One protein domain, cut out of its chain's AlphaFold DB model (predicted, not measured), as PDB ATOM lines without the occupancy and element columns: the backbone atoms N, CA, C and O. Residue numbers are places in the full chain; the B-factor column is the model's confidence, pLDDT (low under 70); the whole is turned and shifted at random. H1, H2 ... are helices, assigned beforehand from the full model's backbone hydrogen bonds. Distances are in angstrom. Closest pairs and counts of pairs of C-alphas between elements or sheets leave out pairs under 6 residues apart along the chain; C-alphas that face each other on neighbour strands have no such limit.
ATOM      1  N   ALA A  13      67.020  39.483  44.690       65.75
ATOM      2  CA  ALA A  13      67.320  38.057  44.796       65.75
ATOM      3  C   ALA A  13      66.147  37.128  44.409       65.75
ATOM      4  O   ALA A  13      66.382  36.049  43.870       65.75
ATOM      5  N   ASP A  14      64.904  37.553  44.642       65.00
ATOM      6  CA  ASP A  14      63.696  36.772  44.354       65.00
ATOM      7  C   ASP A  14      63.238  36.914  42.891       65.00
ATOM      8  O   ASP A  14      62.338  36.205  42.451       65.00
ATOM      9  N   THR A  15      63.865  37.813  42.118       65.00
ATOM     10  CA  THR A  15      63.577  38.003  40.683       65.00
ATOM     11  C   THR A  15      64.438  37.133  39.773       65.00
ATOM     12  O   THR A  15      64.158  37.024  38.580       65.00
ATOM     13  N   PHE A  16      65.485  36.497  40.310       67.75
ATOM     14  CA  PHE A  16      66.305  35.591  39.518       67.75
ATOM     15  C   PHE A  16      65.538  34.297  39.255       67.75
ATOM     16  O   PHE A  16      65.138  33.592  40.182       67.75
ATOM     17  N   ILE A  17      65.372  33.977  37.974       68.38
ATOM     18  CA  ILE A  17      64.803  32.711  37.522       68.38
ATOM     19  C   ILE A  17      65.761  31.600  37.967       68.38
ATOM     20  O   ILE A  17      66.850  31.446  37.414       68.38
ATOM     21  N   LYS A  18      65.381  30.858  39.009       61.72
ATOM     22  CA  LYS A  18      66.108  29.661  39.440       61.72
ATOM     23  C   LYS A  18      65.747  28.519  38.498       61.72
ATOM     24  O   LYS A  18      64.567  28.294  38.241       61.72
ATOM     25  N   SER A  19      66.748  27.792  38.015       61.28
ATOM     26  CA  SER A  19      66.524  26.542  37.293       61.28
ATOM     27  C   SER A  19      65.775  25.568  38.206       61.28
ATOM     28  O   SER A  19      66.202  25.323  39.338       61.28
ATOM     29  N   SER A  20      64.648  25.030  37.735       66.19
ATOM     30  CA  SER A  20      63.984  23.911  38.413       66.19
ATOM     31  C   SER A  20      64.952  22.724  38.517       66.19
ATOM     32  O   SER A  20      65.863  22.608  37.701       66.19
ATOM     33  N   GLY A  21      64.772  21.813  39.479       70.00
ATOM     34  CA  GLY A  21      65.661  20.649  39.668       70.00
ATOM     35  C   GLY A  21      65.769  19.712  38.451       70.00
ATOM     36  O   GLY A  21      66.644  18.855  38.416       70.00
ATOM     37  N   THR A  22      64.904  19.886  37.450       76.06
ATOM     38  CA  THR A  22      64.897  19.167  36.167       76.06
ATOM     39  C   THR A  22      65.463  19.977  34.994       76.06
ATOM     40  O   THR A  22      65.532  19.463  33.880       76.06
ATOM     41  N   GLN A  23      65.858  21.234  35.209       76.31
ATOM     42  CA  GLN A  23      66.364  22.134  34.174       76.31
ATOM     43  C   GLN A  23      67.852  22.414  34.382       76.31
ATOM     44  O   GLN A  23      68.295  22.736  35.481       76.31
ATOM     45  N   SER A  24      68.622  22.332  33.299       80.94
ATOM     46  CA  SER A  24      70.022  22.759  33.279       80.94
ATOM     47  C   SER A  24      70.130  24.171  32.712       80.94
ATOM     48  O   SER A  24      69.483  24.497  31.719       80.94
ATOM     49  N   GLN A  25      70.959  25.017  33.326       84.62
ATOM     50  CA  GLN A  25      71.222  26.354  32.805       84.62
ATOM     51  C   GLN A  25      72.173  26.274  31.608       84.62
ATOM     52  O   GLN A  25      73.303  25.804  31.727       84.62
ATOM     53  N   LEU A  26      71.732  26.795  30.464       84.94
ATOM     54  CA  LEU A  26      72.529  26.887  29.247       84.94
ATOM     55  C   LEU A  26      72.917  28.349  28.990       84.94
ATOM     56  O   LEU A  26      72.057  29.206  28.806       84.94
ATOM     57  N   THR A  27      74.220  28.634  28.955       88.81
ATOM     58  CA  THR A  27      74.748  29.951  28.565       88.81
ATOM     59  C   THR A  27      75.513  29.809  27.257       88.81
ATOM     60  O   THR A  27      76.557  29.162  27.228       88.81
ATOM     61  N   VAL A  28      75.011  30.413  26.176       86.94
ATOM     62  CA  VAL A  28      75.658  30.362  24.854       86.94
ATOM     63  C   VAL A  28      75.814  31.759  24.274       86.94
ATOM     64  O   VAL A  28      75.035  32.667  24.562       86.94
ATOM     65  N   ARG A  29      76.816  31.926  23.412       91.62
ATOM     66  CA  ARG A  29      76.974  33.139  22.609       91.62
ATOM     67  C   ARG A  29      76.254  32.909  21.286       91.62
ATOM     68  O   ARG A  29      76.630  32.012  20.541       91.62
ATOM     69  N   ILE A  30      75.231  33.708  21.013       90.06
ATOM     70  CA  ILE A  30      74.523  33.710  19.730       90.06
ATOM     71  C   ILE A  30      74.871  34.964  18.937       90.06
ATOM     72  O   ILE A  30      75.158  36.015  19.512       90.06
ATOM     73  N   ASP A  31      74.825  34.845  17.613       94.69
ATOM     74  CA  ASP A  31      74.967  35.990  16.720       94.69
ATOM     75  C   ASP A  31      73.852  37.026  16.948       94.69
ATOM     76  O   ASP A  31      72.704  36.688  17.261       94.69
ATOM     77  N   THR A  32      74.177  38.303  16.744       93.56
ATOM     78  CA  THR A  32      73.252  39.427  16.943       93.56
ATOM     79  C   THR A  32      72.007  39.319  16.061       93.56
ATOM     80  O   THR A  32      70.905  39.649  16.510       93.56
ATOM     81  N   ASN A  33      72.136  38.830  14.823       94.31
ATOM     82  CA  ASN A  33      70.983  38.656  13.939       94.31
ATOM     83  C   ASN A  33      70.084  37.515  14.412       94.31
ATOM     84  O   ASN A  33      68.860  37.639  14.342       94.31
ATOM     85  N   VAL A  34      70.668  36.430  14.930       91.88
ATOM     86  CA  VAL A  34      69.911  35.313  15.516       91.88
ATOM     87  C   VAL A  34      69.151  35.788  16.752       91.88
ATOM     88  O   VAL A  34      67.940  35.592  16.835       91.88
ATOM     89  N   HIS A  35      69.816  36.520  17.648       92.56
ATOM     90  CA  HIS A  35      69.168  37.109  18.819       92.56
ATOM     91  C   HIS A  35      68.000  38.029  18.433       92.56
ATOM     92  O   HIS A  35      66.914  37.938  19.010       92.56
ATOM     93  N   ARG A  36      68.180  38.877  17.409       94.62
ATOM     94  CA  ARG A  36      67.112  39.749  16.898       94.62
ATOM     95  C   ARG A  36      65.914  38.948  16.385       94.62
ATOM     96  O   ARG A  36      64.779  39.310  16.682       94.62
ATOM     97  N   ARG A  37      66.152  37.872  15.631       93.62
ATOM     98  CA  ARG A  37      65.081  37.000  15.122       93.62
ATOM     99  C   ARG A  37      64.322  36.329  16.261       93.62
ATOM    100  O   ARG A  37      63.095  36.338  16.237       93.62
ATOM    101  N   PHE A  38      65.023  35.845  17.283       92.44
ATOM    102  CA  PHE A  38      64.364  35.274  18.456       92.44
ATOM    103  C   PHE A  38      63.540  36.316  19.212       92.44
ATOM    104  O   PHE A  38      62.410  36.029  19.581       92.44
ATOM    105  N   LYS A  39      64.026  37.554  19.360       92.56
ATOM    106  CA  LYS A  39      63.246  38.646  19.974       92.56
ATOM    107  C   LYS A  39      61.952  38.967  19.221       92.56
ATOM    108  O   LYS A  39      60.943  39.300  19.844       92.56
ATOM    109  N   ILE A  40      61.974  38.889  17.893       93.69
ATOM    110  CA  ILE A  40      60.758  39.043  17.084       93.69
ATOM    111  C   ILE A  40      59.821  37.862  17.355       93.69
ATOM    112  O   ILE A  40      58.670  38.088  17.715       93.69
ATOM    113  N   ALA A  41      60.332  36.629  17.297       90.38
ATOM    114  CA  ALA A  41      59.548  35.419  17.546       90.38
ATOM    115  C   ALA A  41      58.883  35.411  18.934       90.38
ATOM    116  O   ALA A  41      57.691  35.132  19.019       90.38
ATOM    117  N   THR A  42      59.596  35.816  19.996       92.38
ATOM    118  CA  THR A  42      59.017  35.933  21.350       92.38
ATOM    119  C   THR A  42      57.841  36.905  21.393       92.38
ATOM    120  O   THR A  42      56.883  36.687  22.118       92.38
ATOM    121  N   THR A  43      57.902  37.981  20.601       91.06
ATOM    122  CA  THR A  43      56.840  38.998  20.564       91.06
ATOM    123  C   THR A  43      55.638  38.512  19.759       91.06
ATOM    124  O   THR A  43      54.501  38.774  20.127       91.06
ATOM    125  N   THR A  44      55.879  37.809  18.651       90.44
ATOM    126  CA  THR A  44      54.818  37.299  17.773       90.44
ATOM    127  C   THR A  44      54.049  36.139  18.398       90.44
ATOM    128  O   THR A  44      52.842  36.048  18.203       90.44
ATOM    129  N   ALA A  45      54.737  35.257  19.122       88.12
ATOM    130  CA  ALA A  45      54.139  34.068  19.720       88.12
ATOM    131  C   ALA A  45      53.690  34.264  21.180       88.12
ATOM    132  O   ALA A  45      53.117  33.341  21.740       88.12
ATOM    133  N   ASP A  46      53.921  35.443  21.775       90.88
ATOM    134  CA  ASP A  46      53.649  35.741  23.195       90.88
ATOM    135  C   ASP A  46      54.259  34.703  24.159       90.88
ATOM    136  O   ASP A  46      53.640  34.246  25.116       90.88
ATOM    137  N   VAL A  47      55.504  34.308  23.874       91.88
ATOM    138  CA  VAL A  47      56.265  33.319  24.653       91.88
ATOM    139  C   VAL A  47      57.618  33.874  25.076       91.88
ATOM    140  O   VAL A  47      58.154  34.831  24.502       91.88
ATOM    141  N   SER A  48      58.213  33.251  26.086       90.44
ATOM    142  CA  SER A  48      59.534  33.618  26.579       90.44
ATOM    143  C   SER A  48      60.657  33.225  25.611       90.44
ATOM    144  O   SER A  48      60.548  32.319  24.786       90.44
ATOM    145  N   MET A  49      61.805  33.896  25.745       89.75
ATOM    146  CA  MET A  49      63.023  33.539  25.004       89.75
ATOM    147  C   MET A  49      63.472  32.101  25.300       89.75
ATOM    148  O   MET A  49      64.000  31.435  24.416       89.75
ATOM    149  N   ALA A  50      63.260  31.634  26.533       88.94
ATOM    150  CA  ALA A  50      63.590  30.273  26.933       88.94
ATOM    151  C   ALA A  50      62.772  29.252  26.131       88.94
ATOM    152  O   ALA A  50      63.354  28.339  25.558       88.94
ATOM    153  N   GLU A  51      61.460  29.464  26.003       89.81
ATOM    154  CA  GLU A  51      60.570  28.587  25.231       89.81
ATOM    155  C   GLU A  51      60.963  28.525  23.750       89.81
ATOM    156  O   GLU A  51      61.069  27.435  23.196       89.81
ATOM    157  N   ILE A  52      61.290  29.666  23.127       92.19
ATOM    158  CA  ILE A  52      61.774  29.695  21.734       92.19
ATOM    159  C   ILE A  52      63.050  28.859  21.561       92.19
ATOM    160  O   ILE A  52      63.195  28.140  20.570       92.19
ATOM    161  N   VAL A  53      63.988  28.956  22.505       91.06
ATOM    162  CA  VAL A  53      65.246  28.199  22.454       91.06
ATOM    163  C   VAL A  53      64.999  26.711  22.694       91.06
ATOM    164  O   VAL A  53      65.553  25.885  21.970       91.06
ATOM    165  N   GLU A  54      64.154  26.352  23.660       91.19
ATOM    166  CA  GLU A  54      63.773  24.959  23.913       91.19
ATOM    167  C   GLU A  54      63.087  24.331  22.697       91.19
ATOM    168  O   GLU A  54      63.429  23.211  22.316       91.19
ATOM    169  N   ASP A  55      62.177  25.047  22.041       91.75
ATOM    170  CA  ASP A  55      61.492  24.551  20.849       91.75
ATOM    171  C   ASP A  55      62.438  24.396  19.657       91.75
ATOM    172  O   ASP A  55      62.337  23.409  18.924       91.75
ATOM    173  N   ALA A  56      63.406  25.305  19.495       90.62
ATOM    174  CA  ALA A  56      64.456  25.164  18.491       90.62
ATOM    175  C   ALA A  56      65.331  23.924  18.750       90.62
ATOM    176  O   ALA A  56      65.622  23.175  17.816       90.62
ATOM    177  N   ILE A  57      65.699  23.665  20.011       91.12
ATOM    178  CA  ILE A  57      66.448  22.461  20.403       91.12
ATOM    179  C   ILE A  57      65.613  21.203  20.139       91.12
ATOM    180  O   ILE A  57      66.111  20.253  19.540       91.12
ATOM    181  N   ARG A  58      64.332  21.194  20.527       91.25
ATOM    182  CA  ARG A  58      63.424  20.060  20.284       91.25
ATOM    183  C   ARG A  58      63.234  19.786  18.795       91.25
ATOM    184  O   ARG A  58      63.185  18.626  18.406       91.25
ATOM    185  N   ALA A  59      63.101  20.828  17.975       92.56
ATOM    186  CA  ALA A  59      63.008  20.684  16.524       92.56
ATOM    187  C   ALA A  59      64.279  20.058  15.950       92.56
ATOM    188  O   ALA A  59      64.192  19.074  15.225       92.56
ATOM    189  N   TRP A  60      65.445  20.556  16.361       93.00
ATOM    190  CA  TRP A  60      66.721  20.002  15.925       93.00
ATOM    191  C   TRP A  60      66.889  18.527  16.322       93.00
ATOM    192  O   TRP A  60      67.285  17.725  15.481       93.00
ATOM    193  N   LEU A  61      66.533  18.161  17.561       93.19
ATOM    194  CA  LEU A  61      66.598  16.777  18.047       93.19
ATOM    195  C   LEU A  61      65.679  15.833  17.263       93.19
ATOM    196  O   LEU A  61      66.093  14.727  16.940       93.19
ATOM    197  N   ARG A  62      64.457  16.270  16.926       92.69
ATOM    198  CA  ARG A  62      63.540  15.475  16.089       92.69
ATOM    199  C   ARG A  62      64.099  15.231  14.691       92.69
ATOM    200  O   ARG A  62      63.908  14.151  14.149       92.69
ATOM    201  N   ASP A  63      64.770  16.227  14.125       93.88
ATOM    202  CA  ASP A  63      65.322  16.136  12.773       93.88
ATOM    203  C   ASP A  63      66.611  15.296  12.711       93.88
ATOM    204  O   ASP A  63      66.987  14.844  11.631       93.88
ATOM    205  N   HIS A  64      67.297  15.100  13.843       87.69
ATOM    206  CA  HIS A  64      68.623  14.468  13.901       87.69
ATOM    207  C   HIS A  64      68.667  13.128  14.655       87.69
ATOM    208  O   HIS A  64      69.770  12.658  14.907       87.69
ATOM    209  N   ASP A  65      67.508  12.534  14.972       66.19
ATOM    210  CA  ASP A  65      67.311  11.211  15.608       66.19
ATOM    211  C   ASP A  65      68.492  10.762  16.496       66.19
ATOM    212  O   ASP A  65      69.241   9.839  16.168       66.19
TER     213      ASP A  65
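What this domain is: This is residues 13 to 65 of the 66 residues of an uncharacterized protein of Williamsia sp. 1135 (UniProt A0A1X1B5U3). A long tail without a named element, residues 13 to 31, leads into two helices that stand roughly as a T, with H1 as the bar and H2 as the stem. H2 meets the side of H1 with its first residues, 49 to 52, and its other end sticks out, as do residues 13 to 25 of the tail. The printed part has 53 residues with two named helices, H1 then H2, and no named strand; the class is all helix. It is loose, with a radius of gyration of the C-alphas of 12.9 A and spans of 35 by 28 by 23 A.

How they stand to each other: Residues 13 to 25 stand free, and so do residues 27 to 34, of which 32 to 34 belong to H1, the helix of residues 32 to 45. A tight link of three residues joins H1 to H2, residues 49 to 63. H1 and H2 touch, with residues 38 to 42 of H1 alone and residues 49 to 52 of H2 alone. Their closest C-alphas, those of Thr 42 and Met 49, are 5.9 A apart. Their lines are about perpendicular, at 80 degrees, and their centres are 13.7 A apart. Residues 54 to 65, of which 54 to 63 belong to H2, stand free. In H1 and H2 every O i to N i+4 pair is within hydrogen-bond range.

Where its parts are: The printed part begins with C-alpha 13 at (67.320, 38.057, 44.796). H1, Thr 32 to Ala 45, begins with C-alpha 32 at (73.252, 39.427, 16.943) and measures 20.0 A from first to last C-alpha. H2, Met 49 to Asp 63, measures 21.4 A and ends with C-alpha 63 at (65.322, 16.136, 12.773).

The domain as a whole: The two C-alphas farthest apart, those of Ala 13 and Asp 65, are 39.7 A apart. The printed part has no cut. The mean pLDDT of the printed part is 85.6; residues 13 to 20 and residue 65 are under 70.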